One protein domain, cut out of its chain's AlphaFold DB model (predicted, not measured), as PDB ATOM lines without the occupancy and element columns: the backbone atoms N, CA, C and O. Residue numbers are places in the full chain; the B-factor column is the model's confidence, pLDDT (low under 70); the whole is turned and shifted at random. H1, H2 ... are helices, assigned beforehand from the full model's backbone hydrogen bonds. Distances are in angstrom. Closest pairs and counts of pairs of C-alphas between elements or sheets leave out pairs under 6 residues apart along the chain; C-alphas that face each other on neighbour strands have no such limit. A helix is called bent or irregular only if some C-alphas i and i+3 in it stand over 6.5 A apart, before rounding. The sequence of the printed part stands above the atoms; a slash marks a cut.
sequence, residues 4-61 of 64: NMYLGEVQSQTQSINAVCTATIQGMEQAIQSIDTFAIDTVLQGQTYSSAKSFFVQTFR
ATOM      1  N   ASN A   4      16.953  17.751 -30.363       58.19
ATOM      2  CA  ASN A   4      16.474  16.383 -30.154       58.19
ATOM      3  C   ASN A   4      16.774  15.449 -31.340       58.19
ATOM      4  O   ASN A   4      16.952  14.254 -31.132       58.19
ATOM      5  N   MET A   5      16.851  15.980 -32.565       59.09
ATOM      6  CA  MET A   5      17.210  15.204 -33.758       59.09
ATOM      7  C   MET A   5      18.689  14.791 -33.721       59.09
ATOM      8  O   MET A   5      19.003  13.625 -33.928       59.09
ATOM      9  N   TYR A   6      19.575  15.717 -33.342       62.59
ATOM     10  CA  TYR A   6      21.018  15.469 -33.235       62.59
ATOM     11  C   TYR A   6      21.357  14.516 -32.077       62.59
ATOM     12  O   TYR A   6      22.196  13.631 -32.221       62.59
ATOM     13  N   LEU A   7      20.665  14.636 -30.935       65.25
ATOM     14  CA  LEU A   7      20.850  13.716 -29.804       65.25
ATOM     15  C   LEU A   7      20.431  12.276 -30.153       65.25
ATOM     16  O   LEU A   7      21.121  11.332 -29.779       65.25
ATOM     17  N   GLY A   8      19.325  12.113 -30.888       72.31
ATOM     18  CA  GLY A   8      18.851  10.807 -31.351       72.31
ATOM     19  C   GLY A   8      19.798  10.149 -32.360       72.31
ATOM     20  O   GLY A   8      20.061   8.951 -32.257       72.31
ATOM     21  N   GLU A   9      20.368  10.926 -33.288       69.94
ATOM     22  CA  GLU A   9      21.398  10.445 -34.220       69.94
ATOM     23  C   GLU A   9      22.669  10.004 -33.489       69.94
ATOM     24  O   GLU A   9      23.162   8.907 -33.744       69.94
ATOM     25  N   VAL A  10      23.155  10.792 -32.524       71.94
ATOM     26  CA  VAL A  10      24.333  10.438 -31.713       71.94
ATOM     27  C   VAL A  10      24.088   9.167 -30.893       71.94
ATOM     28  O   VAL A  10      24.968   8.309 -30.786       71.94
ATOM     29  N   GLN A  11      22.889   8.997 -30.335       68.12
ATOM     30  CA  GLN A  11      22.543   7.816 -29.545       68.12
ATOM     31  C   GLN A  11      22.432   6.556 -30.422       68.12
ATOM     32  O   GLN A  11      22.985   5.514 -30.066       68.12
ATOM     33  N   SER A  12      21.803   6.670 -31.597       69.31
ATOM     34  CA  SER A  12      21.741   5.608 -32.612       69.31
ATOM     35  C   SER A  12      23.135   5.233 -33.133       69.31
ATOM     36  O   SER A  12      23.482   4.054 -33.223       69.31
ATOM     37  N   GLN A  13      23.993   6.226 -33.380       68.69
ATOM     38  CA  GLN A  13      25.376   6.015 -33.801       68.69
ATOM     39  C   GLN A  13      26.196   5.304 -32.717       68.69
ATOM     40  O   GLN A  13      26.940   4.376 -33.024       68.69
ATOM     41  N   THR A  14      26.022   5.673 -31.448       72.44
ATOM     42  CA  THR A  14      26.692   5.014 -30.315       72.44
ATOM     43  C   THR A  14      26.260   3.553 -30.179       72.44
ATOM     44  O   THR A  14      27.097   2.671 -29.998       72.44
ATOM     45  N   GLN A  15      24.960   3.270 -30.305       76.25
ATOM     46  CA  GLN A  15      24.438   1.898 -30.284       76.25
ATOM     47  C   GLN A  15      24.972   1.068 -31.455       76.25
ATOM     48  O   GLN A  15      25.387  -0.071 -31.253       76.25
ATOM     49  N   SER A  16      25.018   1.654 -32.654       81.06
ATOM     50  CA  SER A  16      25.595   1.027 -33.844       81.06
ATOM     51  C   SER A  16      27.080   0.707 -33.657       81.06
ATOM     52  O   SER A  16      27.505  -0.415 -33.918       81.06
ATOM     53  N   ILE A  17      27.863   1.641 -33.105       83.25
ATOM     54  CA  ILE A  17      29.283   1.418 -32.804       83.25
ATOM     55  C   ILE A  17      29.451   0.277 -31.796       83.25
ATOM     56  O   ILE A  17      30.251  -0.622 -32.033       83.25
ATOM     57  N   ASN A  18      28.664   0.251 -30.719       84.94
ATOM     58  CA  ASN A  18      28.723  -0.835 -29.739       84.94
ATOM     59  C   ASN A  18      28.353  -2.194 -30.352       84.94
ATOM     60  O   ASN A  18      28.983  -3.203 -30.031       84.94
ATOM     61  N   ALA A  19      27.362  -2.226 -31.247       86.88
ATOM     62  CA  ALA A  19      26.980  -3.438 -31.963       86.88
ATOM     63  C   ALA A  19      28.113  -3.932 -32.876       86.88
ATOM     64  O   ALA A  19      28.433  -5.120 -32.855       86.88
ATOM     65  N   VAL A  20      28.770  -3.027 -33.610       89.88
ATOM     66  CA  VAL A  20      29.936  -3.361 -34.439       89.88
ATOM     67  C   VAL A  20      31.090  -3.857 -33.576       89.88
ATOM     68  O   VAL A  20      31.614  -4.929 -33.853       89.88
ATOM     69  N   CYS A  21      31.451  -3.154 -32.499       90.06
ATOM     70  CA  CYS A  21      32.522  -3.579 -31.595       90.06
ATOM     71  C   CYS A  21      32.249  -4.965 -30.996       90.06
ATOM     72  O   CYS A  21      33.144  -5.805 -30.964       90.06
ATOM     73  N   THR A  22      31.010  -5.229 -30.571       92.00
ATOM     74  CA  THR A  22      30.609  -6.542 -30.042       92.00
ATOM     75  C   THR A  22      30.739  -7.629 -31.107       92.00
ATOM     76  O   THR A  22      31.306  -8.684 -30.839       92.00
ATOM     77  N   ALA A  23      30.274  -7.363 -32.332       93.44
ATOM     78  CA  ALA A  23      30.408  -8.297 -33.447       93.44
ATOM     79  C   ALA A  23      31.880  -8.543 -33.821       93.44
ATOM     80  O   ALA A  23      32.252  -9.673 -34.131       93.44
ATOM     81  N   THR A  24      32.733  -7.515 -33.755       91.62
ATOM     82  CA  THR A  24      34.176  -7.648 -33.979       91.62
ATOM     83  C   THR A  24      34.821  -8.539 -32.923       91.62
ATOM     84  O   THR A  24      35.543  -9.459 -33.292       91.62
ATOM     85  N   ILE A  25      34.524  -8.328 -31.635       92.88
ATOM     86  CA  ILE A  25      35.039  -9.174 -30.544       92.88
ATOM     87  C   ILE A  25      34.620 -10.631 -30.759       92.88
ATOM     88  O   ILE A  25      35.473 -11.512 -30.786       92.88
ATOM     89  N   GLN A  26      33.331 -10.879 -31.006       95.12
ATOM     90  CA  GLN A  26      32.819 -12.231 -31.251       95.12
ATOM     91  C   GLN A  26      33.464 -12.886 -32.481       95.12
ATOM     92  O   GLN A  26      33.777 -14.075 -32.462       95.12
ATOM     93  N   GLY A  27      33.685 -12.120 -33.552       94.31
ATOM     94  CA  GLY A  27      34.373 -12.605 -34.745       94.31
ATOM     95  C   GLY A  27      35.826 -12.996 -34.467       94.31
ATOM     96  O   GLY A  27      36.286 -14.026 -34.960       94.31
ATOM     97  N   MET A  28      36.538 -12.217 -33.647       94.94
ATOM     98  CA  MET A  28      37.910 -12.539 -33.248       94.94
ATOM     99  C   MET A  28      37.964 -13.775 -32.344       94.94
ATOM    100  O   MET A  28      38.770 -14.667 -32.593       94.94
ATOM    101  N   GLU A  29      37.050 -13.909 -31.379       95.38
ATOM    102  CA  GLU A  29      36.937 -15.114 -30.542       95.38
ATOM    103  C   GLU A  29      36.705 -16.377 -31.389       95.38
ATOM    104  O   GLU A  29      37.368 -17.399 -31.191       95.38
ATOM    105  N   GLN A  30      35.823 -16.299 -32.390       96.38
ATOM    106  CA  GLN A  30      35.587 -17.399 -33.331       96.38
ATOM    107  C   GLN A  30      36.826 -17.721 -34.176       96.38
ATOM    108  O   GLN A  30      37.120 -18.897 -34.422       96.38
ATOM    109  N   ALA A  31      37.571 -16.702 -34.612       95.31
ATOM    110  CA  ALA A  31      38.808 -16.890 -35.361       95.31
ATOM    111  C   ALA A  31      39.878 -17.588 -34.506       95.31
ATOM    112  O   ALA A  31      40.471 -18.568 -34.962       95.31
ATOM    113  N   ILE A  32      40.069 -17.158 -33.253       96.12
ATOM    114  CA  ILE A  32      40.992 -17.789 -32.295       96.12
ATOM    115  C   ILE A  32      40.621 -19.258 -32.088       96.12
ATOM    116  O   ILE A  32      41.476 -20.134 -32.221       96.12
ATOM    117  N   GLN A  33      39.345 -19.547 -31.827       96.62
ATOM    118  CA  GLN A  33      38.885 -20.917 -31.594       96.62
ATOM    119  C   GLN A  33      39.087 -21.815 -32.825       96.62
ATOM    120  O   GLN A  33      39.447 -22.990 -32.701       96.62
ATOM    121  N   SER A  34      38.896 -21.260 -34.022       96.56
ATOM    122  CA  SER A  34      39.139 -21.964 -35.283       96.56
ATOM    123  C   SER A  34      40.628 -22.258 -35.490       96.56
ATOM    124  O   SER A  34      40.981 -23.368 -35.890       96.56
ATOM    125  N   ILE A  35      41.508 -21.300 -35.168       96.06
ATOM    126  CA  ILE A  35      42.965 -21.488 -35.214       96.06
ATOM    127  C   ILE A  35      43.397 -22.577 -34.228       96.06
ATOM    128  O   ILE A  35      44.173 -23.453 -34.605       96.06
ATOM    129  N   ASP A  36      42.872 -22.564 -33.002       95.81
ATOM    130  CA  ASP A  36      43.198 -23.566 -31.982       95.81
ATOM    131  C   ASP A  36      42.779 -24.968 -32.408       95.81
ATOM    132  O   ASP A  36      43.567 -25.909 -32.309       95.81
ATOM    133  N   THR A  37      41.570 -25.094 -32.956       96.50
ATOM    134  CA  THR A  37      41.057 -26.365 -33.479       96.50
ATOM    135  C   THR A  37      41.936 -26.882 -34.617       96.50
ATOM    136  O   THR A  37      42.326 -28.048 -34.624       96.50
ATOM    137  N   PHE A  38      42.308 -26.009 -35.559       95.56
ATOM    138  CA  PHE A  38      43.195 -26.363 -36.665       95.56
ATOM    139  C   PHE A  38      44.599 -26.760 -36.190       95.56
ATOM    140  O   PHE A  38      45.190 -27.697 -36.724       95.56
ATOM    141  N   ALA A  39      45.145 -26.073 -35.186       94.06
ATOM    142  CA  ALA A  39      46.492 -26.316 -34.682       94.06
ATOM    143  C   ALA A  39      46.647 -27.701 -34.034       94.06
ATOM    144  O   ALA A  39      47.677 -28.349 -34.233       94.06
ATOM    145  N   ILE A  40      45.630 -28.159 -33.298       94.19
ATOM    146  CA  ILE A  40      45.647 -29.457 -32.604       94.19
ATOM    147  C   ILE A  40      45.147 -30.624 -33.464       94.19
ATOM    148  O   ILE A  40      45.280 -31.774 -33.047       94.19
ATOM    149  N   ASP A  41      44.581 -30.354 -34.644       94.25
ATOM    150  CA  ASP A  41      44.092 -31.384 -35.562       94.25
ATOM    151  C   ASP A  41      45.205 -32.397 -35.882       94.25
ATOM    152  O   ASP A  41      46.291 -32.030 -36.338       94.25
ATOM    153  N   THR A  42      44.959 -33.685 -35.657       89.62
ATOM    154  CA  THR A  42      45.954 -34.744 -35.888       89.62
ATOM    155  C   THR A  42      45.797 -35.445 -37.236       89.62
ATOM    156  O   THR A  42      46.642 -36.265 -37.593       89.62
ATOM    157  N   VAL A  43      44.724 -35.167 -37.976       94.62
ATOM    158  CA  VAL A  43      44.419 -35.764 -39.284       94.62
ATOM    159  C   VAL A  43      45.229 -35.073 -40.380       94.62
ATOM    160  O   VAL A  43      45.787 -35.731 -41.257       94.62
ATOM    161  N   LEU A  44      45.346 -33.748 -40.308       91.25
ATOM    162  CA  LEU A  44      46.097 -32.936 -41.258       91.25
ATOM    163  C   LEU A  44      47.594 -32.952 -40.925       91.25
ATOM    164  O   LEU A  44      48.077 -32.230 -40.044       91.25
ATOM    165  N   GLN A  45      48.330 -33.790 -41.653       89.62
ATOM    166  CA  GLN A  45      49.759 -34.041 -41.464       89.62
ATOM    167  C   GLN A  45      50.573 -33.712 -42.722       89.62
ATOM    168  O   GLN A  45      50.047 -33.649 -43.830       89.62
ATOM    169  N   GLY A  46      51.883 -33.537 -42.549       94.69
ATOM    170  CA  GLY A  46      52.820 -33.202 -43.623       94.69
ATOM    171  C   GLY A  46      53.332 -31.765 -43.533       94.69
ATOM    172  O   GLY A  46      52.773 -30.926 -42.829       94.69
ATOM    173  N   GLN A  47      54.423 -31.481 -44.250       94.19
ATOM    174  CA  GLN A  47      55.186 -30.236 -44.097       94.19
ATOM    175  C   GLN A  47      54.339 -28.975 -44.320       94.19
ATOM    176  O   GLN A  47      54.467 -28.020 -43.560       94.19
ATOM    177  N   THR A  48      53.444 -28.991 -45.313       93.25
ATOM    178  CA  THR A  48      52.547 -27.869 -45.633       93.25
ATOM    179  C   THR A  48      51.565 -27.561 -44.505       93.25
ATOM    180  O   THR A  48      51.351 -26.399 -44.173       93.25
ATOM    181  N   TYR A  49      50.981 -28.585 -43.879       95.19
ATOM    182  CA  TYR A  49      50.076 -28.372 -42.750       95.19
ATOM    183  C   TYR A  49      50.843 -27.957 -41.496       95.19
ATOM    184  O   TYR A  49      50.391 -27.069 -40.781       95.19
ATOM    185  N   SER A  50      52.024 -28.527 -41.251       93.81
ATOM    186  CA  SER A  50      52.872 -28.127 -40.124       93.81
ATOM    187  C   SER A  50      53.299 -26.658 -40.210       93.81
ATOM    188  O   SER A  50      53.230 -25.942 -39.210       93.81
ATOM    189  N   SER A  51      53.696 -26.177 -41.393       95.25
ATOM    190  CA  SER A  51      54.054 -24.767 -41.582       95.25
ATOM    191  C   SER A  51      52.840 -23.846 -41.457       95.25
ATOM    192  O   SER A  51      52.938 -22.813 -40.797       95.25
ATOM    193  N   ALA A  52      51.682 -24.240 -41.998       94.75
ATOM    194  CA  ALA A  52      50.437 -23.490 -41.845       94.75
ATOM    195  C   ALA A  52      50.009 -23.377 -40.372       94.75
ATOM    196  O   ALA A  52      49.729 -22.277 -39.901       94.75
ATOM    197  N   LYS A  53      50.021 -24.484 -39.617       95.94
ATOM    198  CA  LYS A  53      49.714 -24.492 -38.175       95.94
ATOM    199  C   LYS A  53      50.649 -23.561 -37.409       95.94
ATOM    200  O   LYS A  53      50.182 -22.730 -36.636       95.94
ATOM    201  N   SER A  54      51.953 -23.639 -37.680       94.81
ATOM    202  CA  SER A  54      52.945 -22.747 -37.073       94.81
ATOM    203  C   SER A  54      52.659 -21.277 -37.385       94.81
ATOM    204  O   SER A  54      52.699 -20.446 -36.484       94.81
ATOM    205  N   PHE A  55      52.346 -20.951 -38.642       95.06
ATOM    206  CA  PHE A  55      52.043 -19.586 -39.061       95.06
ATOM    207  C   PHE A  55      50.779 -19.039 -38.383       95.06
ATOM    208  O   PHE A  55      50.798 -17.930 -37.852       95.06
ATOM    209  N   PHE A  56      49.691 -19.811 -38.345       95.56
ATOM    210  CA  PHE A  56      48.448 -19.350 -37.726       95.56
ATOM    211  C   PHE A  56      48.576 -19.180 -36.210       95.56
ATOM    212  O   PHE A  56      48.112 -18.174 -35.677       95.56
ATOM    213  N   VAL A  57      49.261 -20.101 -35.524       95.31
ATOM    214  CA  VAL A  57      49.479 -20.021 -34.070       95.31
ATOM    215  C   VAL A  57      50.410 -18.869 -33.692       95.31
ATOM    216  O   VAL A  57      50.154 -18.185 -32.707       95.31
ATOM    217  N   GLN A  58      51.490 -18.648 -34.446       94.62
ATOM    218  CA  GLN A  58      52.505 -17.658 -34.071       94.62
ATOM    219  C   GLN A  58      52.189 -16.246 -34.569       94.62
ATOM    220  O   GLN A  58      52.597 -15.286 -33.924       94.62
ATOM    221  N   THR A  59      51.468 -16.108 -35.684       91.62
ATOM    222  CA  THR A  59      51.221 -14.801 -36.309       91.62
ATOM    223  C   THR A  59      49.786 -14.335 -36.132       91.62
ATOM    224  O   THR A  59      49.566 -13.212 -35.705       91.62
ATOM    225  N   PHE A  60      48.797 -15.169 -36.462       86.62
ATOM    226  CA  PHE A  60      47.397 -14.729 -36.505       86.62
ATOM    227  C   PHE A  60      46.702 -14.803 -35.147       86.62
ATOM    228  O   PHE A  60      45.955 -13.895 -34.803       86.62
ATOM    229  N   ARG A  61      46.973 -15.843 -34.352       88.62
ATOM    230  CA  ARG A  61      46.367 -16.010 -33.025       88.62
ATOM    231  C   ARG A  61      46.647 -14.849 -32.055       88.62
ATOM    232  O   ARG A  61      45.736 -14.518 -31.316       88.62
TER     233      ARG A  61
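Overview. This is residues 4 to 61 of the 64 residues of an uncharacterized protein of Bacillus cereus (UniProt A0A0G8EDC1). One long helix, H1, makes the length of a rod, and a short helix, H2, folds back beside its last part, giving a lopsided helical hairpin with one long arm. Residues 4 to 27 of H1 stick out free, away from the small body where the two helices meet. The printed part has 58 residues, with two named helices, H1 then H2, and no named strand; the class is all helix. The whole is extended, with a radius of gyration of the C-alphas of 19.1 A, and spans 63 by 17 by 12 A.

Arrangement. Begin with H1, residues 4 to 40, and look at its residues 35 to 39, which alone touch H2, residues 47 to 60. On H2 the touching part is residues 53 to 57 alone. The closest C-alphas of the two helices are those of Ala 39 and Lys 53, 5.1 A apart. H1 and H2 run opposite ways at a shallow tilt of 34 degrees, only just short of steep, and form a helical hairpin. In both H1 and H2 every O i to N i+4 pair is within hydrogen-bond range.

Along the chain. Find C-alpha 4 at (16.474, 16.383, -30.154); from there H1 runs 54.4 A to C-alpha 40 at (45.647, -29.457, -32.604). H2 runs 18.9 A, from C-alpha 47 to C-alpha 60 at (47.397, -14.729, -36.505). H2 is neither bent nor irregular, but only just: C-alphas 57 and 60 are 6.2 A apart.

Size, cuts and confidence. The two C-alphas farthest apart are those of Asn 4 and Gly 46, at 62.9 A. The printed part has no cut, and the link from H1 to H2, six residues, is short. The mean pLDDT of the printed part is 87.8; look for values under 70 at residues 4 to 7, 9 and 11 to 13.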